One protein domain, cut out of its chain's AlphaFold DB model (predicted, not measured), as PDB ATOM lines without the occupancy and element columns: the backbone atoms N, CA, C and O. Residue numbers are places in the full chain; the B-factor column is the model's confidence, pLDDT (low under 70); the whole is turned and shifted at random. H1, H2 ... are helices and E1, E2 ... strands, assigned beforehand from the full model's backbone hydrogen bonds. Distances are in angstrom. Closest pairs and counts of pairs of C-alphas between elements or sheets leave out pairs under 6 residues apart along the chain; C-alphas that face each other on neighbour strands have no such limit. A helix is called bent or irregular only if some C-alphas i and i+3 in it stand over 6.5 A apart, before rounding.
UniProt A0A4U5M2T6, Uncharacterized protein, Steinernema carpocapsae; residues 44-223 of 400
ATOM      1  N   GLN A  44     183.692 192.508 227.773       87.75
ATOM      2  CA  GLN A  44     183.098 193.343 228.812       87.75
ATOM      3  C   GLN A  44     182.391 194.534 228.182       87.75
ATOM      4  O   GLN A  44     182.995 195.272 227.405       87.75
ATOM      5  N   ILE A  45     181.131 194.749 228.552       90.75
ATOM      6  CA  ILE A  45     180.325 195.872 228.084       90.75
ATOM      7  C   ILE A  45     179.952 196.754 229.274       90.75
ATOM      8  O   ILE A  45     179.329 196.307 230.242       90.75
ATOM      9  N   PHE A  46     180.305 198.030 229.171       92.19
ATOM     10  CA  PHE A  46     179.972 199.074 230.130       92.19
ATOM     11  C   PHE A  46     179.031 200.068 229.458       92.19
ATOM     12  O   PHE A  46     179.289 200.530 228.345       92.19
ATOM     13  N   VAL A  47     177.945 200.415 230.137       93.12
ATOM     14  CA  VAL A  47     177.004 201.437 229.683       93.12
ATOM     15  C   VAL A  47     177.083 202.605 230.649       93.12
ATOM     16  O   VAL A  47     176.875 202.434 231.846       93.12
ATOM     17  N   ASN A  48     177.381 203.795 230.139       91.94
ATOM     18  CA  ASN A  48     177.378 205.021 230.922       91.94
ATOM     19  C   ASN A  48     176.285 205.952 230.387       91.94
ATOM     20  O   ASN A  48     176.200 206.232 229.188       91.94
ATOM     21  N   LEU A  49     175.411 206.391 231.286       88.62
ATOM     22  CA  LEU A  49     174.381 207.376 231.036       88.62
ATOM     23  C   LEU A  49     174.789 208.687 231.702       88.62
ATOM     24  O   LEU A  49     174.621 208.870 232.908       88.62
ATOM     25  N   ARG A  50     175.242 209.629 230.882       84.81
ATOM     26  CA  ARG A  50     175.718 210.931 231.333       84.81
ATOM     27  C   ARG A  50     174.812 212.041 230.838       84.81
ATOM     28  O   ARG A  50     174.440 212.082 229.663       84.81
ATOM     29  N   LYS A  51     174.503 213.005 231.699       73.31
ATOM     30  CA  LYS A  51     173.885 214.261 231.253       73.31
ATOM     31  C   LYS A  51     174.913 215.074 230.455       73.31
ATOM     32  O   LYS A  51     175.965 215.436 230.976       73.31
ATOM     33  N   GLY A  52     174.649 215.316 229.173       62.59
ATOM     34  CA  GLY A  52     175.551 216.005 228.251       62.59
ATOM     35  C   GLY A  52     174.888 217.189 227.545       62.59
ATOM     36  O   GLY A  52     173.679 217.226 227.356       62.59
ATOM     37  N   GLY A  53     175.693 218.159 227.112       58.75
ATOM     38  CA  GLY A  53     175.222 219.364 226.419       58.75
ATOM     39  C   GLY A  53     175.632 220.648 227.135       58.75
ATOM     40  O   GLY A  53     176.272 220.609 228.182       58.75
ATOM     41  N   PHE A  54     175.279 221.786 226.546       57.06
ATOM     42  CA  PHE A  54     175.434 223.096 227.168       57.06
ATOM     43  C   PHE A  54     174.056 223.599 227.574       57.06
ATOM     44  O   PHE A  54     173.090 223.431 226.826       57.06
ATOM     45  N   TYR A  55     173.972 224.218 228.750       55.59
ATOM     46  CA  TYR A  55     172.756 224.884 229.197       55.59
ATOM     47  C   TYR A  55     172.245 225.846 228.103       55.59
ATOM     48  O   TYR A  55     173.061 226.583 227.538       55.59
ATOM     49  N   PRO A  56     170.937 225.850 227.772       54.97
ATOM     50  CA  PRO A  56     169.819 225.144 228.421       54.97
ATOM     51  C   PRO A  56     169.489 223.742 227.861       54.97
ATOM     52  O   PRO A  56     168.571 223.088 228.343       54.97
ATOM     53  N   ASN A  57     170.218 223.253 226.854       59.72
ATOM     54  CA  ASN A  57     169.896 222.019 226.123       59.72
ATOM     55  C   ASN A  57     170.672 220.808 226.666       59.72
ATOM     56  O   ASN A  57     171.484 220.201 225.962       59.72
ATOM     57  N   LEU A  58     170.450 220.481 227.938       63.88
ATOM     58  CA  LEU A  58     171.137 219.387 228.624       63.88
ATOM     59  C   LEU A  58     170.370 218.069 228.485       63.88
ATOM     60  O   LEU A  58     169.428 217.818 229.224       63.88
ATOM     61  N   THR A  59     170.800 217.189 227.580       69.38
ATOM     62  CA  THR A  59     170.169 215.882 227.340       69.38
ATOM     63  C   THR A  59     171.004 214.730 227.882       69.38
ATOM     64  O   THR A  59     172.233 214.770 227.869       69.38
ATOM     65  N   TYR A  60     170.359 213.662 228.356       74.31
ATOM     66  CA  TYR A  60     171.097 212.434 228.643       74.31
ATOM     67  C   TYR A  60     171.658 211.852 227.345       74.31
ATOM     68  O   TYR A  60     170.948 211.712 226.349       74.31
ATOM     69  N   LYS A  61     172.938 211.501 227.382       83.00
ATOM     70  CA  LYS A  61     173.641 210.768 226.341       83.00
ATOM     71  C   LYS A  61     174.105 209.449 226.930       83.00
ATOM     72  O   LYS A  61     174.682 209.414 228.012       83.00
ATOM     73  N   SER A  62     173.849 208.373 226.203       85.75
ATOM     74  CA  SER A  62     174.401 207.066 226.523       85.75
ATOM     75  C   SER A  62     175.673 206.823 225.728       85.75
ATOM     76  O   SER A  62     175.681 207.024 224.511       85.75
ATOM     77  N   THR A  63     176.704 206.322 226.387       90.38
ATOM     78  CA  THR A  63     177.891 205.762 225.747       90.38
ATOM     79  C   THR A  63     178.021 204.295 226.136       90.38
ATOM     80  O   THR A  63     177.786 203.916 227.282       90.38
ATOM     81  N   VAL A  64     178.365 203.457 225.158       91.69
ATOM     82  CA  VAL A  64     178.696 202.049 225.383       91.69
ATOM     83  C   VAL A  64     180.186 201.884 225.137       91.69
ATOM     84  O   VAL A  64     180.685 202.250 224.072       91.69
ATOM     85  N   THR A  65     180.899 201.373 226.132       91.31
ATOM     86  CA  THR A  65     182.349 201.176 226.101       91.31
ATOM     87  C   THR A  65     182.700 199.758 226.538       91.31
ATOM     88  O   THR A  65     181.840 198.994 226.977       91.31
ATOM     89  N   GLY A  66     183.972 199.389 226.393       88.69
ATOM     90  CA  GLY A  66     184.488 198.083 226.791       88.69
ATOM     91  C   GLY A  66     185.181 197.355 225.649       88.69
ATOM     92  O   GLY A  66     185.719 197.993 224.738       88.69
ATOM     93  N   ARG A  67     185.188 196.024 225.720       87.19
ATOM     94  CA  ARG A  67     185.869 195.138 224.772       87.19
ATOM     95  C   ARG A  67     184.970 193.989 224.346       87.19
ATOM     96  O   ARG A  67     184.194 193.487 225.153       87.19
ATOM     97  N   LEU A  68     185.102 193.567 223.094       86.50
ATOM     98  CA  LEU A  68     184.519 192.331 222.580       86.50
ATOM     99  C   LEU A  68     185.568 191.593 221.764       86.50
ATOM    100  O   LEU A  68     186.158 192.169 220.850       86.50
ATOM    101  N   ASN A  69     185.790 190.321 222.089       83.75
ATOM    102  CA  ASN A  69     186.859 189.499 221.523       83.75
ATOM    103  C   ASN A  69     188.233 190.203 221.566       83.75
ATOM    104  O   ASN A  69     188.992 190.150 220.602       83.75
ATOM    105  N   GLY A  70     188.514 190.925 222.656       75.00
ATOM    106  CA  GLY A  70     189.776 191.635 222.886       75.00
ATOM    107  C   GLY A  70     189.857 193.026 222.247       75.00
ATOM    108  O   GLY A  70     190.720 193.821 222.629       75.00
ATOM    109  N   GLU A  71     188.930 193.372 221.350       83.44
ATOM    110  CA  GLU A  71     188.926 194.637 220.611       83.44
ATOM    111  C   GLU A  71     188.046 195.710 221.279       83.44
ATOM    112  O   GLU A  71     186.952 195.395 221.757       83.44
ATOM    113  N   PRO A  72     188.458 196.995 221.292       87.81
ATOM    114  CA  PRO A  72     187.643 198.079 221.835       87.81
ATOM    115  C   PRO A  72     186.322 198.277 221.079       87.81
ATOM    116  O   PRO A  72     186.293 198.355 219.847       87.81
ATOM    117  N   ILE A  73     185.233 198.469 221.822       90.12
ATOM    118  CA  ILE A  73     183.919 198.808 221.258       90.12
ATOM    119  C   ILE A  73     183.955 200.248 220.723       90.12
ATOM    120  O   ILE A  73     184.274 201.179 221.459       90.12
ATOM    121  N   LYS A  74     183.623 200.443 219.438       84.56
ATOM    122  CA  LYS A  74     183.684 201.766 218.777       84.56
ATOM    123  C   LYS A  74     182.322 202.423 218.564       84.56
ATOM    124  O   LYS A  74     182.224 203.628 218.739       84.56
ATOM    125  N   ASN A  75     181.290 201.661 218.195       83.81
ATOM    126  CA  ASN A  75     179.948 202.175 217.898       83.81
ATOM    127  C   ASN A  75     178.894 201.117 218.251       83.81
ATOM    128  O   ASN A  75     178.548 200.290 217.411       83.81
ATOM    129  N   MET A  76     178.405 201.122 219.489       91.69
ATOM    130  CA  MET A  76     177.374 200.191 219.955       91.69
ATOM    131  C   MET A  76     176.226 200.967 220.596       91.69
ATOM    132  O   MET A  76     176.461 201.883 221.386       91.69
ATOM    133  N   SER A  77     174.988 200.619 220.241       90.69
ATOM    134  CA  SER A  77     173.801 201.162 220.904       90.69
ATOM    135  C   SER A  77     173.508 200.406 222.206       90.69
ATOM    136  O   SER A  77     173.956 199.274 222.389       90.69
ATOM    137  N   ILE A  78     172.724 201.005 223.112       90.06
ATOM    138  CA  ILE A  78     172.244 200.288 224.307       90.06
ATOM    139  C   ILE A  78     171.451 199.040 223.900       90.06
ATOM    140  O   ILE A  78     171.595 198.000 224.529       90.06
ATOM    141  N   ASP A  79     170.630 199.123 222.851       91.31
ATOM    142  CA  ASP A  79     169.792 197.996 222.436       91.31
ATOM    143  C   ASP A  79     170.632 196.820 221.927       91.31
ATOM    144  O   ASP A  79     170.342 195.676 222.272       91.31
ATOM    145  N   ASP A  80     171.720 197.094 221.199       93.12
ATOM    146  CA  ASP A  80     172.668 196.063 220.761       93.12
ATOM    147  C   ASP A  80     173.440 195.464 221.943       93.12
ATOM    148  O   ASP A  80     173.619 194.248 222.016       93.12
ATOM    149  N   ALA A  81     173.853 196.302 222.900       90.81
ATOM    150  CA  ALA A  81     174.492 195.845 224.131       90.81
ATOM    151  C   ALA A  81     173.578 194.894 224.920       90.81
ATOM    152  O   ALA A  81     174.033 193.868 225.422       90.81
ATOM    153  N   LEU A  82     172.275 195.189 224.985       90.69
ATOM    154  CA  LEU A  82     171.291 194.358 225.682       90.69
ATOM    155  C   LEU A  82     171.072 192.991 225.022       90.69
ATOM    156  O   LEU A  82     170.759 192.035 225.726       90.69
ATOM    157  N   GLN A  83     171.295 192.854 223.708       93.81
ATOM    158  CA  GLN A  83     171.314 191.533 223.054       93.81
ATOM    159  C   GLN A  83     172.503 190.673 223.515       93.81
ATOM    160  O   GLN A  83     172.497 189.452 223.358       93.81
ATOM    161  N   MET A  84     173.523 191.297 224.108       90.06
ATOM    162  CA  MET A  84     174.739 190.667 224.612       90.06
ATOM    163  C   MET A  84     174.753 190.590 226.146       90.06
ATOM    164  O   MET A  84     175.799 190.772 226.764       90.06
ATOM    165  N   GLU A  85     173.604 190.283 226.762       85.62
ATOM    166  CA  GLU A  85     173.380 190.301 228.222       85.62
ATOM    167  C   GLU A  85     174.501 189.632 229.039       85.62
ATOM    168  O   GLU A  85     174.949 190.175 230.042       85.62
ATOM    169  N   LYS A  86     175.038 188.501 228.563       83.25
ATOM    170  CA  LYS A  86     176.124 187.758 229.232       83.25
ATOM    171  C   LYS A  86     177.452 188.521 229.375       83.25
ATOM    172  O   LYS A  86     178.305 188.104 230.153       83.25
ATOM    173  N   PHE A  87     177.647 189.585 228.598       86.06
ATOM    174  CA  PHE A  87     178.848 190.423 228.609       86.06
ATOM    175  C   PHE A  87     178.613 191.779 229.283       86.06
ATOM    176  O   PHE A  87     179.555 192.564 229.405       86.06
ATOM    177  N   LEU A  88     177.384 192.074 229.726       89.50
ATOM    178  CA  LEU A  88     177.089 193.293 230.470       89.50
ATOM    179  C   LEU A  88     177.775 193.246 231.835       89.50
ATOM    180  O   LEU A  88     177.617 192.297 232.600       89.50
ATOM    181  N   VAL A  89     178.533 194.296 232.140       87.75
ATOM    182  CA  VAL A  89     179.290 194.405 233.390       87.75
ATOM    183  C   VAL A  89     178.700 195.478 234.289       87.75
ATOM    184  O   VAL A  89     178.371 195.197 235.439       87.75
ATOM    185  N   ARG A  90     178.546 196.694 233.759       91.94
ATOM    186  CA  ARG A  90     178.170 197.864 234.553       91.94
ATOM    187  C   ARG A  90     177.222 198.783 233.808       91.94
ATOM    188  O   ARG A  90     177.473 199.110 232.647       91.94
ATOM    189  N   LEU A  91     176.213 199.260 234.523       94.31
ATOM    190  CA  LEU A  91     175.460 200.454 234.172       94.31
ATOM    191  C   LEU A  91     175.848 201.576 235.133       94.31
ATOM    192  O   LEU A  91     175.772 201.418 236.348       94.31
ATOM    193  N   GLU A  92     176.280 202.707 234.596       94.00
ATOM    194  CA  GLU A  92     176.663 203.878 235.373       94.00
ATOM    195  C   GLU A  92     175.763 205.058 235.029       94.00
ATOM    196  O   GLU A  92     175.648 205.441 233.867       94.00
ATOM    197  N   PHE A  93     175.143 205.641 236.045       91.38
ATOM    198  CA  PHE A  93     174.457 206.920 235.964       91.38
ATOM    199  C   PHE A  93     175.420 208.014 236.418       91.38
ATOM    200  O   PHE A  93     175.990 207.906 237.500       91.38
ATOM    201  N   GLU A  94     175.582 209.068 235.626       87.50
ATOM    202  CA  GLU A  94     176.431 210.211 235.966       87.50
ATOM    203  C   GLU A  94     175.633 211.514 235.811       87.50
ATOM    204  O   GLU A  94     175.207 211.897 234.709       87.50
ATOM    205  N   GLU A  95     175.403 212.198 236.931       77.06
ATOM    206  CA  GLU A  95     174.705 213.481 236.964       77.06
ATOM    207  C   GLU A  95     175.690 214.649 237.037       77.06
ATOM    208  O   GLU A  95     176.359 214.845 238.039       77.06
ATOM    209  N   PHE A  96     175.722 215.496 236.003       64.88
ATOM    210  CA  PHE A  96     176.417 216.784 236.087       64.88
ATOM    211  C   PHE A  96     175.495 217.860 236.656       64.88
ATOM    212  O   PHE A  96     174.324 217.967 236.278       64.88
ATOM    213  N   TRP A  97     176.055 218.682 237.541       56.12
ATOM    214  CA  TRP A  97     175.344 219.757 238.226       56.12
ATOM    215  C   TRP A  97     174.717 220.789 237.268       56.12
ATOM    216  O   TRP A  97     175.376 221.300 236.362       56.12
ATOM    217  N   GLU A  98     173.466 221.170 237.549       53.97
ATOM    218  CA  GLU A  98     172.791 222.356 237.004       53.97
ATOM    219  C   GLU A  98     172.544 223.383 238.118       53.97
ATOM    220  O   GLU A  98     172.277 223.025 239.268       53.97
ATOM    221  N   ARG A  99     172.594 224.678 237.773       51.84
ATOM    222  CA  ARG A  99     172.153 225.749 238.677       51.84
ATOM    223  C   ARG A  99     170.658 225.562 238.983       51.84
ATOM    224  O   ARG A  99     169.887 225.462 238.033       51.84
ATOM    225  N   PRO A 100     170.237 225.574 240.262       45.88
ATOM    226  CA  PRO A 100     168.845 225.332 240.658       45.88
ATOM    227  C   PRO A 100     167.803 226.309 240.091       45.88
ATOM    228  O   PRO A 100     166.610 226.043 240.203       45.88
ATOM    229  N   GLU A 101     168.213 227.451 239.533       45.81
ATOM    230  CA  GLU A 101     167.299 228.573 239.290       45.81
ATOM    231  C   GLU A 101     166.547 228.536 237.955       45.81
ATOM    232  O   GLU A 101     165.584 229.280 237.790       45.81
ATOM    233  N   GLU A 102     166.887 227.657 237.013       49.41
ATOM    234  CA  GLU A 102     166.225 227.680 235.708       49.41
ATOM    235  C   GLU A 102     166.061 226.276 235.121       49.41
ATOM    236  O   GLU A 102     166.948 225.782 234.436       49.41
ATOM    237  N   ASN A 103     164.907 225.624 235.330       49.28
ATOM    238  CA  ASN A 103     164.430 224.657 234.335       49.28
ATOM    239  C   ASN A 103     162.928 224.342 234.435       49.28
ATOM    240  O   ASN A 103     162.461 223.661 235.345       49.28
ATOM    241  N   LYS A 104     162.166 224.799 233.431       46.69
ATOM    242  CA  LYS A 104     160.740 224.475 233.217       46.69
ATOM    243  C   LYS A 104     160.515 223.228 232.341       46.69
ATOM    244  O   LYS A 104     159.369 222.849 232.137       46.69
ATOM    245  N   ASN A 105     161.570 222.569 231.844       46.16
ATOM    246  CA  ASN A 105     161.474 221.451 230.888       46.16
ATOM    247  C   ASN A 105     162.104 220.142 231.404       46.16
ATOM    248  O   ASN A 105     162.923 219.519 230.739       46.16
ATOM    249  N   LEU A 106     161.700 219.674 232.588       50.03
ATOM    250  CA  LEU A 106     162.151 218.384 233.142       50.03
ATOM    251  C   LEU A 106     161.589 217.160 232.371       50.03
ATOM    252  O   LEU A 106     162.172 216.078 232.393       50.03
ATOM    253  N   ALA A 107     160.469 217.327 231.655       45.41
ATOM    254  CA  ALA A 107     159.677 216.223 231.101       45.41
ATOM    255  C   ALA A 107     160.260 215.549 229.839       45.41
ATOM    256  O   ALA A 107     160.019 214.368 229.628       45.41
ATOM    257  N   SER A 108     161.046 216.242 229.005       44.03
ATOM    258  CA  SER A 108     161.689 215.627 227.823       44.03
ATOM    259  C   SER A 108     163.006 214.911 228.150       44.03
ATOM    260  O   SER A 108     163.518 214.151 227.332       44.03
ATOM    261  N   HIS A 109     163.551 215.127 229.350       57.03
ATOM    262  CA  HIS A 109     164.836 214.587 229.798       57.03
ATOM    263  C   HIS A 109     164.724 213.208 230.469       57.03
ATOM    264  O   HIS A 109     165.736 212.614 230.826       57.03
ATOM    265  N   THR A 110     163.516 212.663 230.620       66.06
ATOM    266  CA  THR A 110     163.268 211.422 231.370       66.06
ATOM    267  C   THR A 110     163.306 210.153 230.526       66.06
ATOM    268  O   THR A 110     163.621 209.113 231.081       66.06
ATOM    269  N   ALA A 111     163.044 210.170 229.213       78.38
ATOM    270  CA  ALA A 111     162.836 208.920 228.460       78.38
ATOM    271  C   ALA A 111     164.056 207.975 228.454       78.38
ATOM    272  O   ALA A 111     163.915 206.784 228.726       78.38
ATOM    273  N   LEU A 112     165.260 208.498 228.191       80.69
ATOM    274  CA  LEU A 112     166.481 207.683 228.193       80.69
ATOM    275  C   LEU A 112     166.880 207.250 229.611       80.69
ATOM    276  O   LEU A 112     167.317 206.119 229.798       80.69
ATOM    277  N   PHE A 113     166.675 208.116 230.609       85.12
ATOM    278  CA  PHE A 113     166.887 207.771 232.014       85.12
ATOM    279  C   PHE A 113     165.933 206.658 232.461       85.12
ATOM    280  O   PHE A 113     166.378 205.646 232.980       85.12
ATOM    281  N   GLN A 114     164.639 206.779 232.165       86.69
ATOM    282  CA  GLN A 114     163.621 205.763 232.447       86.69
ATOM    283  C   GLN A 114     163.921 204.441 231.729       86.69
ATOM    284  O   GLN A 114     163.775 203.375 232.322       86.69
ATOM    285  N   LYS A 115     164.410 204.492 230.481       87.75
ATOM    286  CA  LYS A 115     164.895 203.301 229.768       87.75
ATOM    287  C   LYS A 115     166.096 202.668 230.472       87.75
ATOM    288  O   LYS A 115     166.149 201.453 230.583       87.75
ATOM    289  N   ALA A 116     167.053 203.461 230.948       88.19
ATOM    290  CA  ALA A 116     168.196 202.945 231.699       88.19
ATOM    291  C   ALA A 116     167.768 202.334 233.049       88.19
ATOM    292  O   ALA A 116     168.238 201.262 233.414       88.19
ATOM    293  N   VAL A 117     166.815 202.959 233.745       91.12
ATOM    294  CA  VAL A 117     166.220 202.426 234.980       91.12
ATOM    295  C   VAL A 117     165.536 201.080 234.738       91.12
ATOM    296  O   VAL A 117     165.725 200.153 235.523       91.12
ATOM    297  N   SER A 118     164.790 200.926 233.639       90.69
ATOM    298  CA  SER A 118     164.081 199.671 233.349       90.69
ATOM    299  C   SER A 118     165.003 198.502 232.988       90.69
ATOM    300  O   SER A 118     164.583 197.349 233.087       90.69
ATOM    301  N   ILE A 119     166.253 198.775 232.604       92.06
ATOM    302  CA  ILE A 119     167.253 197.751 232.269       92.06
ATOM    303  C   ILE A 119     168.274 197.521 233.385       92.06
ATOM    304  O   ILE A 119     169.122 196.651 233.234       92.06
ATOM    305  N   CYS A 120     168.192 198.237 234.512       92.56
ATOM    306  CA  CYS A 120     169.101 198.086 235.655       92.56
ATOM    307  C   CYS A 120     169.301 196.624 236.078       92.56
ATOM    308  O   CYS A 120     170.429 196.194 236.292       92.56
ATOM    309  N   SER A 121     168.227 195.828 236.125       90.69
ATOM    310  CA  SER A 121     168.283 194.420 236.544       90.69
ATOM    311  C   SER A 121     169.108 193.514 235.622       90.69
ATOM    312  O   SER A 121     169.357 192.364 235.970       90.69
ATOM    313  N   LYS A 122     169.486 193.998 234.433       91.62
ATOM    314  CA  LYS A 122     170.335 193.292 233.464       91.62
ATOM    315  C   LYS A 122     171.823 193.441 233.763       91.62
ATOM    316  O   LYS A 122     172.627 192.709 233.194       91.62
ATOM    317  N   PHE A 123     172.192 194.382 234.629       90.81
ATOM    318  CA  PHE A 123     173.581 194.688 234.932       90.81
ATOM    319  C   PHE A 123     173.976 194.128 236.300       90.81
ATOM    320  O   PHE A 123     173.266 194.353 237.281       90.81
ATOM    321  N   PRO A 124     175.122 193.428 236.393       86.62
ATOM    322  CA  PRO A 124     175.679 193.007 237.674       86.62
ATOM    323  C   PRO A 124     176.051 194.183 238.585       86.62
ATOM    324  O   PRO A 124     175.838 194.107 239.792       86.62
ATOM    325  N   GLU A 125     176.608 195.255 238.015       89.88
ATOM    326  CA  GLU A 125     177.021 196.454 238.745       89.88
ATOM    327  C   GLU A 125     176.204 197.667 238.306       89.88
ATOM    328  O   GLU A 125     176.082 197.958 237.114       89.88
ATOM    329  N   ILE A 126     175.675 198.400 239.283       93.88
ATOM    330  CA  ILE A 126     174.905 199.619 239.049       93.88
ATOM    331  C   ILE A 126     175.535 200.731 239.869       93.88
ATOM    332  O   ILE A 126     175.523 200.704 241.100       93.88
ATOM    333  N   HIS A 127     176.127 201.695 239.175       94.69
ATOM    334  CA  HIS A 127     176.814 202.819 239.790       94.69
ATOM    335  C   HIS A 127     175.973 204.073 239.626       94.69
ATOM    336  O   HIS A 127     175.444 204.327 238.543       94.69
ATOM    337  N   PHE A 128     175.894 204.876 240.679       92.06
ATOM    338  CA  PHE A 128     175.365 206.226 240.578       92.06
ATOM    339  C   PHE A 128     176.412 207.230 241.056       92.06
ATOM    340  O   PHE A 128     176.676 207.345 242.252       92.06
ATOM    341  N   SER A 129     177.016 207.920 240.097       89.50
ATOM    342  CA  SER A 129     178.078 208.902 240.276       89.50
ATOM    343  C   SER A 129     177.500 210.320 240.309       89.50
ATOM    344  O   SER A 129     176.619 210.659 239.513       89.50
ATOM    345  N   GLU A 130     178.007 211.151 241.225       83.75
ATOM    346  CA  GLU A 130     177.582 212.548 241.411       83.75
ATOM    347  C   GLU A 130     176.065 212.736 241.635       83.75
ATOM    348  O   GLU A 130     175.474 213.727 241.206       83.75
ATOM    349  N   ALA A 131     175.425 211.813 242.355       83.31
ATOM    350  CA  ALA A 131     173.988 211.824 242.600       83.31
ATOM    351  C   ALA A 131     173.491 213.160 243.198       83.31
ATOM    352  O   ALA A 131     174.035 213.693 244.177       83.31
ATOM    353  N   PHE A 132     172.426 213.682 242.588       77.38
ATOM    354  CA  PHE A 132     171.789 214.968 242.856       77.38
ATOM    355  C   PHE A 132     170.262 214.911 242.692       77.38
ATOM    356  O   PHE A 132     169.535 215.165 243.641       77.38
ATOM    357  N   SER A 133     169.718 214.593 241.516       75.81
ATOM    358  CA  SER A 133     168.288 214.845 241.240       75.81
ATOM    359  C   SER A 133     167.428 213.589 241.128       75.81
ATOM    360  O   SER A 133     166.257 213.613 241.507       75.81
ATOM    361  N   GLN A 134     167.991 212.475 240.658       80.44
ATOM    362  CA  GLN A 134     167.213 211.270 240.341       80.44
ATOM    363  C   GLN A 134     167.153 210.213 241.458       80.44
ATOM    364  O   GLN A 134     166.650 209.113 241.227       80.44
ATOM    365  N   CYS A 135     167.604 210.529 242.681       84.25
ATOM    366  CA  CYS A 135     167.588 209.589 243.813       84.25
ATOM    367  C   CYS A 135     166.188 209.000 244.061       84.25
ATOM    368  O   CYS A 135     166.034 207.786 244.174       84.25
ATOM    369  N   ARG A 136     165.152 209.852 244.056       82.81
ATOM    370  CA  ARG A 136     163.764 209.416 244.264       82.81
ATOM    371  C   ARG A 136     163.262 208.509 243.141       82.81
ATOM    372  O   ARG A 136     162.631 207.502 243.418       82.81
ATOM    373  N   THR A 137     163.591 208.821 241.888       85.31
ATOM    374  CA  THR A 137     163.207 207.994 240.736       85.31
ATOM    375  C   THR A 137     163.797 206.585 240.839       85.31
ATOM    376  O   THR A 137     163.099 205.606 240.590       85.31
ATOM    377  N   LEU A 138     165.071 206.467 241.231       89.00
ATOM    378  CA  LEU A 138     165.718 205.167 241.436       89.00
ATOM    379  C   LEU A 138     165.135 204.411 242.632       89.00
ATOM    380  O   LEU A 138     164.946 203.198 242.553       89.00
ATOM    381  N   GLN A 139     164.828 205.124 243.715       88.00
ATOM    382  CA  GLN A 139     164.169 204.571 244.895       88.00
ATOM    383  C   GLN A 139     162.782 204.010 244.567       88.00
ATOM    384  O   GLN A 139     162.509 202.858 244.890       88.00
ATOM    385  N   ASP A 140     161.937 204.784 243.885       87.31
ATOM    386  CA  ASP A 140     160.584 204.367 243.502       87.31
ATOM    387  C   ASP A 140     160.617 203.156 242.546       87.31
ATOM    388  O   ASP A 140     159.723 202.310 242.565       87.31
ATOM    389  N   ALA A 141     161.677 203.035 241.740       89.00
ATOM    390  CA  ALA A 141     161.915 201.900 240.851       89.00
ATOM    391  C   ALA A 141     162.582 200.683 241.531       89.00
ATOM    392  O   ALA A 141     162.829 199.684 240.858       89.00
ATOM    393  N   ASN A 142     162.867 200.737 242.839       89.81
ATOM    394  CA  ASN A 142     163.593 199.701 243.591       89.81
ATOM    395  C   ASN A 142     164.947 199.317 242.965       89.81
ATOM    396  O   ASN A 142     165.337 198.147 242.950       89.81
ATOM    397  N   VAL A 143     165.675 200.300 242.429       91.44
ATOM    398  CA  VAL A 143     167.027 200.072 241.912       91.44
ATOM    399  C   VAL A 143     168.007 200.041 243.080       91.44
ATOM    400  O   VAL A 143     168.167 201.034 243.792       91.44
ATOM    401  N   PHE A 144     168.693 198.912 243.253       92.19
ATOM    402  CA  PHE A 144     169.737 198.747 244.261       92.19
ATOM    403  C   PHE A 144     171.120 198.916 243.642       92.19
ATOM    404  O   PHE A 144     171.467 198.234 242.680       92.19
ATOM    405  N   LEU A 145     171.901 199.834 244.200       93.94
ATOM    406  CA  LEU A 145     173.208 200.222 243.681       93.94
ATOM    407  C   LEU A 145     174.321 199.347 244.263       93.94
ATOM    408  O   LEU A 145     174.230 198.902 245.406       93.94
ATOM    409  N   THR A 146     175.394 199.158 243.493       92.38
ATOM    410  CA  THR A 146     176.668 198.601 243.980       92.38
ATOM    411  C   THR A 146     177.634 199.704 244.399       92.38
ATOM    412  O   THR A 146     178.358 199.543 245.380       92.38
ATOM    413  N   LYS A 147     177.608 200.859 243.718       93.19
ATOM    414  CA  LYS A 147     178.366 202.055 244.117       93.19
ATOM    415  C   LYS A 147     177.509 203.308 244.069       93.19
ATOM    416  O   LYS A 147     176.744 203.510 243.127       93.19
ATOM    417  N   LEU A 148     177.684 204.167 245.064       92.12
ATOM    418  CA  LEU A 148     176.996 205.450 245.163       92.12
ATOM    419  C   LEU A 148     177.999 206.550 245.487       92.12
ATOM    420  O   LEU A 148     178.802 206.409 246.399       92.12
ATOM    421  N   SER A 149     177.933 207.656 244.765       88.81
ATOM    422  CA  SER A 149     178.663 208.884 245.049       88.81
ATOM    423  C   SER A 149     177.676 210.039 245.015       88.81
ATOM    424  O   SER A 149     176.883 210.145 244.082       88.81
ATOM    425  N   PHE A 150     177.726 210.913 246.017       84.62
ATOM    426  CA  PHE A 150     176.959 212.158 246.004       84.62
ATOM    427  C   PHE A 150     177.798 213.304 245.445       84.62
ATOM    428  O   PHE A 150     179.011 213.348 245.632       84.62
ATOM    429  N   SER A 151     177.167 214.262 244.766       74.88
ATOM    430  CA  SER A 151     177.887 215.469 244.350       74.88
ATOM    431  C   SER A 151     178.272 216.317 245.582       74.88
ATOM    432  O   SER A 151     177.386 216.676 246.354       74.88
ATOM    433  N   PRO A 152     179.531 216.767 245.745       64.69
ATOM    434  CA  PRO A 152     179.974 217.584 246.890       64.69
ATOM    435  C   PRO A 152     179.131 218.848 247.140       64.69
ATOM    436  O   PRO A 152     179.070 219.410 248.233       64.69
ATOM    437  N   ARG A 153     178.497 219.360 246.078       59.81
ATOM    438  CA  ARG A 153     177.689 220.588 246.102       59.81
ATOM    439  C   ARG A 153     176.210 220.331 246.369       59.81
ATOM    440  O   ARG A 153     175.507 221.270 246.736       59.81
ATOM    441  N   SER A 154     175.732 219.100 246.187       55.19
ATOM    442  CA  SER A 154     174.324 218.735 246.376       55.19
ATOM    443  C   SER A 154     173.884 218.935 247.822       55.19
ATOM    444  O   SER A 154     172.780 219.408 248.099       55.19
ATOM    445  N   VAL A 155     174.796 218.637 248.737       53.47
ATOM    446  CA  VAL A 155     174.564 218.606 250.171       53.47
ATOM    447  C   VAL A 155     174.409 220.009 250.781       53.47
ATOM    448  O   VAL A 155     173.751 220.193 251.803       53.47
ATOM    449  N   ARG A 156     174.916 221.040 250.093       55.22
ATOM    450  CA  ARG A 156     174.863 222.440 250.543       55.22
ATOM    451  C   ARG A 156     173.524 223.143 250.265       55.22
ATOM    452  O   ARG A 156     173.289 224.209 250.821       55.22
ATOM    453  N   ASN A 157     172.639 222.562 249.446       54.34
ATOM    454  CA  ASN A 157     171.438 223.230 248.910       54.34
ATOM    455  C   ASN A 157     170.099 222.737 249.516       54.34
ATOM    456  O   ASN A 157     169.134 222.547 248.783       54.34
ATOM    457  N   ASN A 158     170.001 222.520 250.835       50.75
ATOM    458  CA  ASN A 158     168.771 222.086 251.543       50.75
ATOM    459  C   ASN A 158     168.165 220.722 251.127       50.75
ATOM    460  O   ASN A 158     167.141 220.321 251.672       50.75
ATOM    461  N   LEU A 159     168.797 219.966 250.222       56.00
ATOM    462  CA  LEU A 159     168.355 218.623 249.799       56.00
ATOM    463  C   LEU A 159     168.861 217.487 250.710       56.00
ATOM    464  O   LEU A 159     168.606 216.318 250.430       56.00
ATOM    465  N   GLY A 160     169.550 217.826 251.806       66.00
ATOM    466  CA  GLY A 160     170.271 216.882 252.668       66.00
ATOM    467  C   GLY A 160     169.451 215.666 253.104       66.00
ATOM    468  O   GLY A 160     169.927 214.544 252.962       66.00
ATOM    469  N   ASN A 161     168.202 215.846 253.545       71.75
ATOM    470  CA  ASN A 161     167.402 214.723 254.051       71.75
ATOM    471  C   ASN A 161     167.024 213.704 252.968       71.75
ATOM    472  O   ASN A 161     167.081 212.511 253.234       71.75
ATOM    473  N   VAL A 162     166.724 214.135 251.737       76.56
ATOM    474  CA  VAL A 162     166.363 213.207 250.647       76.56
ATOM    475  C   VAL A 162     167.546 212.305 250.279       76.56
ATOM    476  O   VAL A 162     167.360 211.127 249.984       76.56
ATOM    477  N   TYR A 163     168.774 212.827 250.331       82.06
ATOM    478  CA  TYR A 163     169.978 212.024 250.094       82.06
ATOM    479  C   TYR A 163     170.276 211.066 251.227       82.06
ATOM    480  O   TYR A 163     170.656 209.930 250.967       82.06
ATOM    481  N   MET A 164     170.088 211.515 252.467       87.25
ATOM    482  CA  MET A 164     170.286 210.670 253.638       87.25
ATOM    483  C   MET A 164     169.246 209.545 253.686       87.25
ATOM    484  O   MET A 164     169.612 208.409 253.969       87.25
ATOM    485  N   ASP A 165     167.991 209.814 253.310       88.19
ATOM    486  CA  ASP A 165     166.951 208.792 253.158       88.19
ATOM    487  C   ASP A 165     167.305 207.784 252.056       88.19
ATOM    488  O   ASP A 165     167.192 206.574 252.257       88.19
ATOM    489  N   PHE A 166     167.778 208.267 250.902       90.50
ATOM    490  CA  PHE A 166     168.205 207.396 249.810       90.50
ATOM    491  C   PHE A 166     169.415 206.538 250.201       90.50
ATOM    492  O   PHE A 166     169.409 205.328 249.979       90.50
ATOM    493  N   LEU A 167     170.430 207.138 250.829       91.75
ATOM    494  CA  LEU A 167     171.599 206.433 251.353       91.75
ATOM    495  C   LEU A 167     171.182 205.356 252.357       91.75
ATOM    496  O   LEU A 167     171.605 204.207 252.233       91.75
ATOM    497  N   LEU A 168     170.332 205.710 253.322       92.44
ATOM    498  CA  LEU A 168     169.847 204.782 254.336       92.44
ATOM    499  C   LEU A 168     169.105 203.603 253.701       92.44
ATOM    500  O   LEU A 168     169.384 202.453 254.040       92.44
ATOM    501  N   LEU A 169     168.215 203.869 252.740       92.88
ATOM    502  CA  LEU A 169     167.500 202.826 252.007       92.88
ATOM    503  C   LEU A 169     168.467 201.866 251.305       92.88
ATOM    504  O   LEU A 169     168.297 200.650 251.407       92.88
ATOM    505  N   GLN A 170     169.467 202.404 250.602       93.69
ATOM    506  CA  GLN A 170     170.445 201.606 249.864       93.69
ATOM    507  C   GLN A 170     171.342 200.788 250.803       93.69
ATOM    508  O   GLN A 170     171.666 199.648 250.484       93.69
ATOM    509  N   LEU A 171     171.709 201.322 251.972       90.69
ATOM    510  CA  LEU A 171     172.480 200.584 252.979       90.69
ATOM    511  C   LEU A 171     171.663 199.460 253.631       90.69
ATOM    512  O   LEU A 171     172.197 198.381 253.870       90.69
ATOM    513  N   GLN A 172     170.377 199.699 253.907       89.81
ATOM    514  CA  GLN A 172     169.505 198.728 254.578       89.81
ATOM    515  C   GLN A 172     169.015 197.610 253.653       89.81
ATOM    516  O   GLN A 172     168.863 196.472 254.095       89.81
ATOM    517  N   ASN A 173     168.733 197.931 252.390       86.44
ATOM    518  CA  ASN A 173     168.032 197.025 251.473       86.44
ATOM    519  C   ASN A 173     168.838 196.683 250.215       86.44
ATOM    520  O   ASN A 173     168.465 195.769 249.482       86.44
ATOM    521  N   GLY A 174     169.907 197.427 249.936       81.62
ATOM    522  CA  GLY A 174     170.683 197.298 248.711       81.62
ATOM    523  C   GLY A 174     171.892 196.376 248.822       81.62
ATOM    524  O   GLY A 174     172.079 195.633 249.785       81.62
ATOM    525  N   ARG A 175     172.721 196.431 247.778       85.56
ATOM    526  CA  ARG A 175     173.986 195.690 247.647       85.56
ATOM    527  C   ARG A 175     175.156 196.655 247.507       85.56
ATOM    528  O   ARG A 175     176.088 196.394 246.756       85.56
ATOM    529  N   LEU A 176     175.064 197.793 248.195       89.12
ATOM    530  CA  LEU A 176     176.125 198.786 248.193       89.12
ATOM    531  C   LEU A 176     177.405 198.130 248.688       89.12
ATOM    532  O   LEU A 176     177.411 197.564 249.779       89.12
ATOM    533  N   ASP A 177     178.463 198.227 247.896       85.44
ATOM    534  CA  ASP A 177     179.811 197.802 248.262       85.44
ATOM    535  C   ASP A 177     180.622 199.005 248.758       85.44
ATOM    536  O   ASP A 177     181.354 198.913 249.749       85.44
ATOM    537  N   GLU A 178     180.450 200.151 248.091       84.75
ATOM    538  CA  GLU A 178     181.218 201.372 248.327       84.75
ATOM    539  C   GLU A 178     180.328 202.619 248.206       84.75
ATOM    540  O   GLU A 178     179.546 202.757 247.260       84.75
ATOM    541  N   VAL A 179     180.485 203.554 249.146       86.94
ATOM    542  CA  VAL A 179     179.850 204.876 249.091       86.94
ATOM    543  C   VAL A 179     180.912 205.965 249.120       86.94
ATOM    544  O   VAL A 179     181.755 205.961 250.009       86.94
ATOM    545  N   PHE A 180     180.857 206.918 248.194       85.00
ATOM    546  CA  PHE A 180     181.804 208.021 248.081       85.00
ATOM    547  C   PHE A 180     181.151 209.384 248.318       85.00
ATOM    548  O   PHE A 180     179.937 209.544 248.175       85.00
ATOM    549  N   THR A 181     182.000 210.366 248.642       78.81
ATOM    550  CA  THR A 181     181.670 211.801 248.638       78.81
ATOM    551  C   THR A 181     180.433 212.178 249.461       78.81
ATOM    552  O   THR A 181     179.623 213.010 249.055       78.81
ATOM    553  N   ILE A 182     180.270 211.575 250.646       78.75
ATOM    554  CA  ILE A 182     179.244 212.019 251.598       78.75
ATOM    555  C   ILE A 182     179.771 213.228 252.364       78.75
ATOM    556  O   ILE A 182     180.727 213.101 253.123       78.75
ATOM    557  N   ASP A 183     179.134 214.387 252.221       75.75
ATOM    558  CA  ASP A 183     179.472 215.565 253.025       75.75
ATOM    559  C   ASP A 183     179.319 215.258 254.524       75.75
ATOM    560  O   ASP A 183     178.239 214.905 255.018       75.75
ATOM    561  N   THR A 184     180.440 215.386 255.232       72.62
ATOM    562  CA  THR A 184     180.549 215.050 256.652       72.62
ATOM    563  C   THR A 184     179.577 215.873 257.494       72.62
ATOM    564  O   THR A 184     178.864 215.328 258.336       72.62
ATOM    565  N   ASP A 185     179.495 217.180 257.252       69.56
ATOM    566  CA  ASP A 185     178.694 218.091 258.066       69.56
ATOM    567  C   ASP A 185     177.204 217.780 257.970       69.56
ATOM    568  O   ASP A 185     176.494 217.814 258.978       69.56
ATOM    569  N   ALA A 186     176.711 217.481 256.773       75.62
ATOM    570  CA  ALA A 186     175.308 217.144 256.600       75.62
ATOM    571  C   ALA A 186     174.952 215.767 257.143       75.62
ATOM    572  O   ALA A 186     173.883 215.633 257.734       75.62
ATOM    573  N   LEU A 187     175.829 214.766 256.999       77.31
ATOM    574  CA  LEU A 187     175.604 213.468 257.632       77.31
ATOM    575  C   LEU A 187     175.516 213.625 259.153       77.31
ATOM    576  O   LEU A 187     174.608 213.091 259.782       77.31
ATOM    577  N   LEU A 188     176.425 214.403 259.748       71.75
ATOM    578  CA  LEU A 188     176.471 214.603 261.196       71.75
ATOM    579  C   LEU A 188     175.288 215.413 261.743       71.75
ATOM    580  O   LEU A 188     174.876 215.175 262.883       71.75
ATOM    581  N   LYS A 189     174.753 216.357 260.955       71.00
ATOM    582  CA  LYS A 189     173.571 217.170 261.297       71.00
ATOM    583  C   LYS A 189     172.241 216.477 260.981       71.00
ATOM    584  O   LYS A 189     171.208 216.948 261.451       71.00
ATOM    585  N   SER A 190     172.248 215.404 260.192       75.94
ATOM    586  CA  SER A 190     171.036 214.669 259.827       75.94
ATOM    587  C   SER A 190     170.454 213.917 261.027       75.94
ATOM    588  O   SER A 190     171.172 213.300 261.813       75.94
ATOM    589  N   ASP A 191     169.125 213.902 261.122       76.44
ATOM    590  CA  ASP A 191     168.368 213.055 262.046       76.44
ATOM    591  C   ASP A 191     168.517 211.554 261.735       76.44
ATOM    592  O   ASP A 191     168.283 210.720 262.607       76.44
ATOM    593  N   LYS A 192     168.968 211.202 260.521       80.62
ATOM    594  CA  LYS A 192     169.223 209.825 260.066       80.62
ATOM    595  C   LYS A 192     170.621 209.310 260.379       80.62
ATOM    596  O   LYS A 192     170.904 208.148 260.101       80.62
ATOM    597  N   ARG A 193     171.499 210.139 260.951       77.31
ATOM    598  CA  ARG A 193     172.906 209.800 261.218       77.31
ATOM    599  C   ARG A 193     173.075 208.431 261.882       77.31
ATOM    600  O   ARG A 193     173.840 207.602 261.398       77.31
ATOM    601  N   ASP A 194     172.372 208.208 262.991       73.56
ATOM    602  CA  ASP A 194     172.532 206.990 263.795       73.56
ATOM    603  C   ASP A 194     172.035 205.748 263.044       73.56
ATOM    604  O   ASP A 194     172.652 204.685 263.133       73.56
ATOM    605  N   ASP A 195     170.962 205.888 262.263       78.81
ATOM    606  CA  ASP A 195     170.433 204.809 261.432       78.81
ATOM    607  C   ASP A 195     171.367 204.498 260.256       78.81
ATOM    608  O   ASP A 195     171.575 203.327 259.945       78.81
ATOM    609  N   ILE A 196     171.985 205.517 259.645       84.06
ATOM    610  CA  ILE A 196     172.969 205.357 258.564       84.06
ATOM    611  C   ILE A 196     174.217 204.642 259.077       84.06
ATOM    612  O   ILE A 196     174.657 203.672 258.462       84.06
ATOM    613  N   PHE A 197     174.771 205.071 260.214       78.50
ATOM    614  CA  PHE A 197     175.927 204.398 260.804       78.50
ATOM    615  C   PHE A 197     175.603 202.962 261.202       78.50
ATOM    616  O   PHE A 197     176.377 202.061 260.887       78.50
ATOM    617  N   ARG A 198     174.446 202.721 261.829       76.75
ATOM    618  CA  ARG A 198     174.016 201.357 262.150       76.75
ATOM    619  C   ARG A 198     173.899 200.502 260.888       76.75
ATOM    620  O   ARG A 198     174.492 199.431 260.844       76.75
ATOM    621  N   ALA A 199     173.192 200.983 259.866       83.50
ATOM    622  CA  ALA A 199     173.004 200.257 258.614       83.50
ATOM    623  C   ALA A 199     174.335 199.971 257.906       83.50
ATOM    624  O   ALA A 199     174.519 198.883 257.372       83.50
ATOM    625  N   PHE A 200     175.279 200.914 257.942       83.50
ATOM    626  CA  PHE A 200     176.628 200.715 257.421       83.50
ATOM    627  C   PHE A 200     177.381 199.610 258.176       83.50
ATOM    628  O   PHE A 200     177.856 198.669 257.548       83.50
ATOM    629  N   PHE A 201     177.447 199.672 259.510       76.38
ATOM    630  CA  PHE A 201     178.172 198.675 260.312       76.38
ATOM    631  C   PHE A 201     177.521 197.287 260.311       76.38
ATOM    632  O   PHE A 201     178.210 196.284 260.483       76.38
ATOM    633  N   GLU A 202     176.204 197.217 260.127       78.88
ATOM    634  CA  GLU A 202     175.466 195.959 259.995       78.88
ATOM    635  C   GLU A 202     175.451 195.431 258.548       78.88
ATOM    636  O   GLU A 202     175.032 194.292 258.309       78.88
ATOM    637  N   SER A 203     175.919 196.225 257.577       78.50
ATOM    638  CA  SER A 203     175.944 195.830 256.173       78.50
ATOM    639  C   SER A 203     176.908 194.670 255.946       78.50
ATOM    640  O   SER A 203     178.058 194.672 256.378       78.50
ATOM    641  N   LYS A 204     176.445 193.661 255.203       78.62
ATOM    642  CA  LYS A 204     177.284 192.527 254.783       78.62
ATOM    643  C   LYS A 204     178.080 192.821 253.512       78.62
ATOM    644  O   LYS A 204     179.028 192.097 253.215       78.62
ATOM    645  N   THR A 205     177.662 193.826 252.744       78.88
ATOM    646  CA  THR A 205     178.233 194.160 251.432       78.88
ATOM    647  C   THR A 205     179.041 195.447 251.489       78.88
ATOM    648  O   THR A 205     180.143 195.486 250.950       78.88
ATOM    649  N   CYS A 206     178.555 196.468 252.204       80.56
ATOM    650  CA  CYS A 206     179.176 197.785 252.203       80.56
ATOM    651  C   CYS A 206     180.407 197.787 253.105       80.56
ATOM    652  O   CYS A 206     180.299 197.723 254.326       80.56
ATOM    653  N   LYS A 207     181.594 197.842 252.496       74.56
ATOM    654  CA  LYS A 207     182.878 197.783 253.217       74.56
ATOM    655  C   LYS A 207     183.519 199.148 253.392       74.56
ATOM    656  O   LYS A 207     184.423 199.303 254.215       74.56
ATOM    657  N   GLN A 208     183.114 200.109 252.570       80.19
ATOM    658  CA  GLN A 208     183.763 201.404 252.482       80.19
ATOM    659  C   GLN A 208     182.721 202.503 252.361       80.19
ATOM    660  O   GLN A 208     181.846 202.464 251.497       80.19
ATOM    661  N   LEU A 209     182.859 203.500 253.223       81.19
ATOM    662  CA  LEU A 209     182.076 204.717 253.174       81.19
ATOM    663  C   LEU A 209     183.043 205.887 253.297       81.19
ATOM    664  O   LEU A 209     183.781 205.972 254.272       81.19
ATOM    665  N   TYR A 210     183.094 206.750 252.290       80.44
ATOM    666  CA  TYR A 210     184.013 207.875 252.252       80.44
ATOM    667  C   TYR A 210     183.268 209.164 252.565       80.44
ATOM    668  O   TYR A 210     182.355 209.573 251.842       80.44
ATOM    669  N   LEU A 211     183.696 209.806 253.645       75.88
ATOM    670  CA  LEU A 211     183.225 211.119 254.037       75.88
ATOM    671  C   LEU A 211     184.080 212.185 253.352       75.88
ATOM    672  O   LEU A 211     185.307 212.144 253.423       75.88
ATOM    673  N   GLU A 212     183.441 213.126 252.671       72.25
ATOM    674  CA  GLU A 212     184.105 214.290 252.111       72.25
ATOM    675  C   GLU A 212     184.170 215.403 253.150       72.25
ATOM    676  O   GLU A 212     183.166 215.801 253.754       72.25
ATOM    677  N   GLU A 213     185.371 215.947 253.315       57.94
ATOM    678  CA  GLU A 213     185.569 217.188 254.034       57.94
ATOM    679  C   GLU A 213     186.580 218.076 253.312       57.94
ATOM    680  O   GLU A 213     187.754 217.736 253.164       57.94
ATOM    681  N   ASN A 214     186.134 219.268 252.901       51.19
ATOM    682  CA  ASN A 214     187.004 220.349 252.438       51.19
ATOM    683  C   ASN A 214     188.109 219.879 251.456       51.19
ATOM    684  O   ASN A 214     189.258 220.323 251.594       51.19
ATOM    685  N   VAL A 215     187.722 219.037 250.475       51.78
ATOM    686  CA  VAL A 215     188.495 218.476 249.334       51.78
ATOM    687  C   VAL A 215     189.205 217.121 249.573       51.78
ATOM    688  O   VAL A 215     189.792 216.576 248.643       51.78
ATOM    689  N   VAL A 216     189.132 216.515 250.764       53.69
ATOM    690  CA  VAL A 216     189.706 215.174 251.018       53.69
ATOM    691  C   VAL A 216     188.601 214.179 251.362       53.69
ATOM    692  O   VAL A 216     187.699 214.491 252.136       53.69
ATOM    693  N   SER A 217     188.671 212.984 250.772       62.94
ATOM    694  CA  SER A 217     187.792 211.857 251.099       62.94
ATOM    695  C   SER A 217     188.444 210.975 252.162       62.94
ATOM    696  O   SER A 217     189.555 210.484 251.963       62.94
ATOM    697  N   VAL A 218     187.755 210.758 253.279       63.53
ATOM    698  CA  VAL A 218     188.226 209.959 254.414       63.53
ATOM    699  C   VAL A 218     187.412 208.672 254.501       63.53
ATOM    700  O   VAL A 218     186.188 208.722 254.572       63.53
ATOM    701  N   ASN A 219     188.081 207.514 254.511       68.75
ATOM    702  CA  ASN A 219     187.408 206.224 254.667       68.75
ATOM    703  C   ASN A 219     186.955 206.025 256.121       68.75
ATOM    704  O   ASN A 219     187.782 205.882 257.023       68.75
ATOM    705  N   LEU A 220     185.641 205.951 256.315       64.56
ATOM    706  CA  LEU A 220     184.974 205.741 257.590       64.56
ATOM    707  C   LEU A 220     185.466 204.460 258.288       64.56
ATOM    708  O   LEU A 220     185.775 204.482 259.475       64.56
ATOM    709  N   SER A 221     185.646 203.359 257.553       57.97
ATOM    710  CA  SER A 221     186.114 202.079 258.117       57.97
ATOM    711  C   SER A 221     187.510 202.171 258.741       57.97
ATOM    712  O   SER A 221     187.818 201.432 259.671       57.97
ATOM    713  N   ALA A 222     188.351 203.087 258.253       54.91
ATOM    714  CA  ALA A 222     189.696 203.321 258.775       54.91
ATOM    715  C   ALA A 222     189.722 204.308 259.959       54.91
ATOM    716  O   ALA A 222     190.781 204.544 260.531       54.91
ATOM    717  N   GLN A 223     188.576 204.895 260.315       53.25
ATOM    718  CA  GLN A 223     188.436 205.958 261.316       53.25
ATOM    719  C   GLN A 223     187.411 205.599 262.402       53.25
ATOM    720  O   GLN A 223     186.840 206.480 263.039       53.25
TER     721      GLN A 223
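This is residues 44 to 223 of the 400 residues of an uncharacterized protein of Steinernema carpocapsae (UniProt A0A4U5M2T6). One twisted, curled sheet of eight strands makes a wall, with helices H1, H2 and H4 over one face and the other face largely bare; H3 and H6 pack on H4 on that helical side. Six inner strands run parallel, and a hairpin closes each edge, E1 with E2 at one and E7 with E8 at the other. The 180 printed residues hold seven named helices and eight named strands in the order E1 E2 H1 E3 H2 E4 H3 E5 H4 E6 H5 H6 E7 E8 H7, of mixed class, helices and strands. The sheet is mixed, in the order E2 E1 E3 E4 E5 E6 E7 E8. The whole is compact, with a radius of gyration of the C-alphas of 16.9 A and spans of 46 by 40 by 30 A.

Strand E1, residues 44 to 52, begins with C-alpha 44 at (183.098, 193.343, 228.812) and is 23.9 A long. E2, residues 59 to 68, is 28.0 A long. H1 holds residues 78 to 83, and E3 residues 88 to 94, 17.8 A. H2, residues 111 to 122, is 18.0 A long and irregular: C-alphas 118 and 121 are 7.4 A apart. E4 holds residues 125 to 131, 16.1 A, then come H3, residues 135 to 140, and E5, residues 147 to 150. H4, residues 160 to 173, is 20.0 A long and begins with C-alpha 160 at (170.271, 216.882, 252.668). E6, residues 178 to 183, measures 15.1 A. H5 holds residues 184 to 189, and H6 residues 193 to 202, 14.1 A. E7, residues 208 to 213, is 16.0 A long, E8 holds residues 216 to 219, and H7, residues 220 to 223, ends with C-alpha 223 at (188.436, 205.958, 261.316).

E2 is antiparallel to E1, with N 46 and O 65 at 2.8 A. E1 is parallel to E3, N 49 and O 92 at 2.8 A. E3 and E4 are parallel, N 93 and O 127 at 2.8 A, as are E4 and E5, N 149 and O 128 at 2.8 A. E5 and E6 are parallel, N 180 and O 148 at 2.8 A, as are E6 and E7, N 210 and O 179 at 2.8 A. E7 and E8 are antiparallel, N 218 and O 211 at 2.8 A. E3, H2, E4; E4, H3, E5; E5, H4, E6; and E6, H5 H6, E7 are strand-helix-strand units, two parallel neighbour strands with helix between, each with a right-handed crossover. H1 is over E1 at a height over the sheet of 9.0 A. H2 is over E1 and E3 at 9.3 A, and H4 over E5 and E6 at 10.4 A, on the same face as H2. H4 touches H6, closest C-alphas Leu 168 and Ile 196 at 5.3 A, at a shallow tilt of 22 degrees, the same way. With residues 162 to 166 alone, H4 touches H3, closest C-alphas Cys 135 and Phe 166 at 6.4 A. H5 and H7 only graze the sheet. Every O i to N i+4 pair is within hydrogen-bond range in H1, H3, H4, H5 and H6, and 6 of 8 in H2; H7 is too short for one.

The C-alphas farthest apart, those of Asn 69 and Asp 191, are 50.4 A apart. The printed part has no cut, and its one long link is E3 to H2, residues 95 to 110. The mean pLDDT of the printed part is 78.2, and residues 52 to 59, 96 to 110, 152 to 160, 185 and 213 to 223 are under 70.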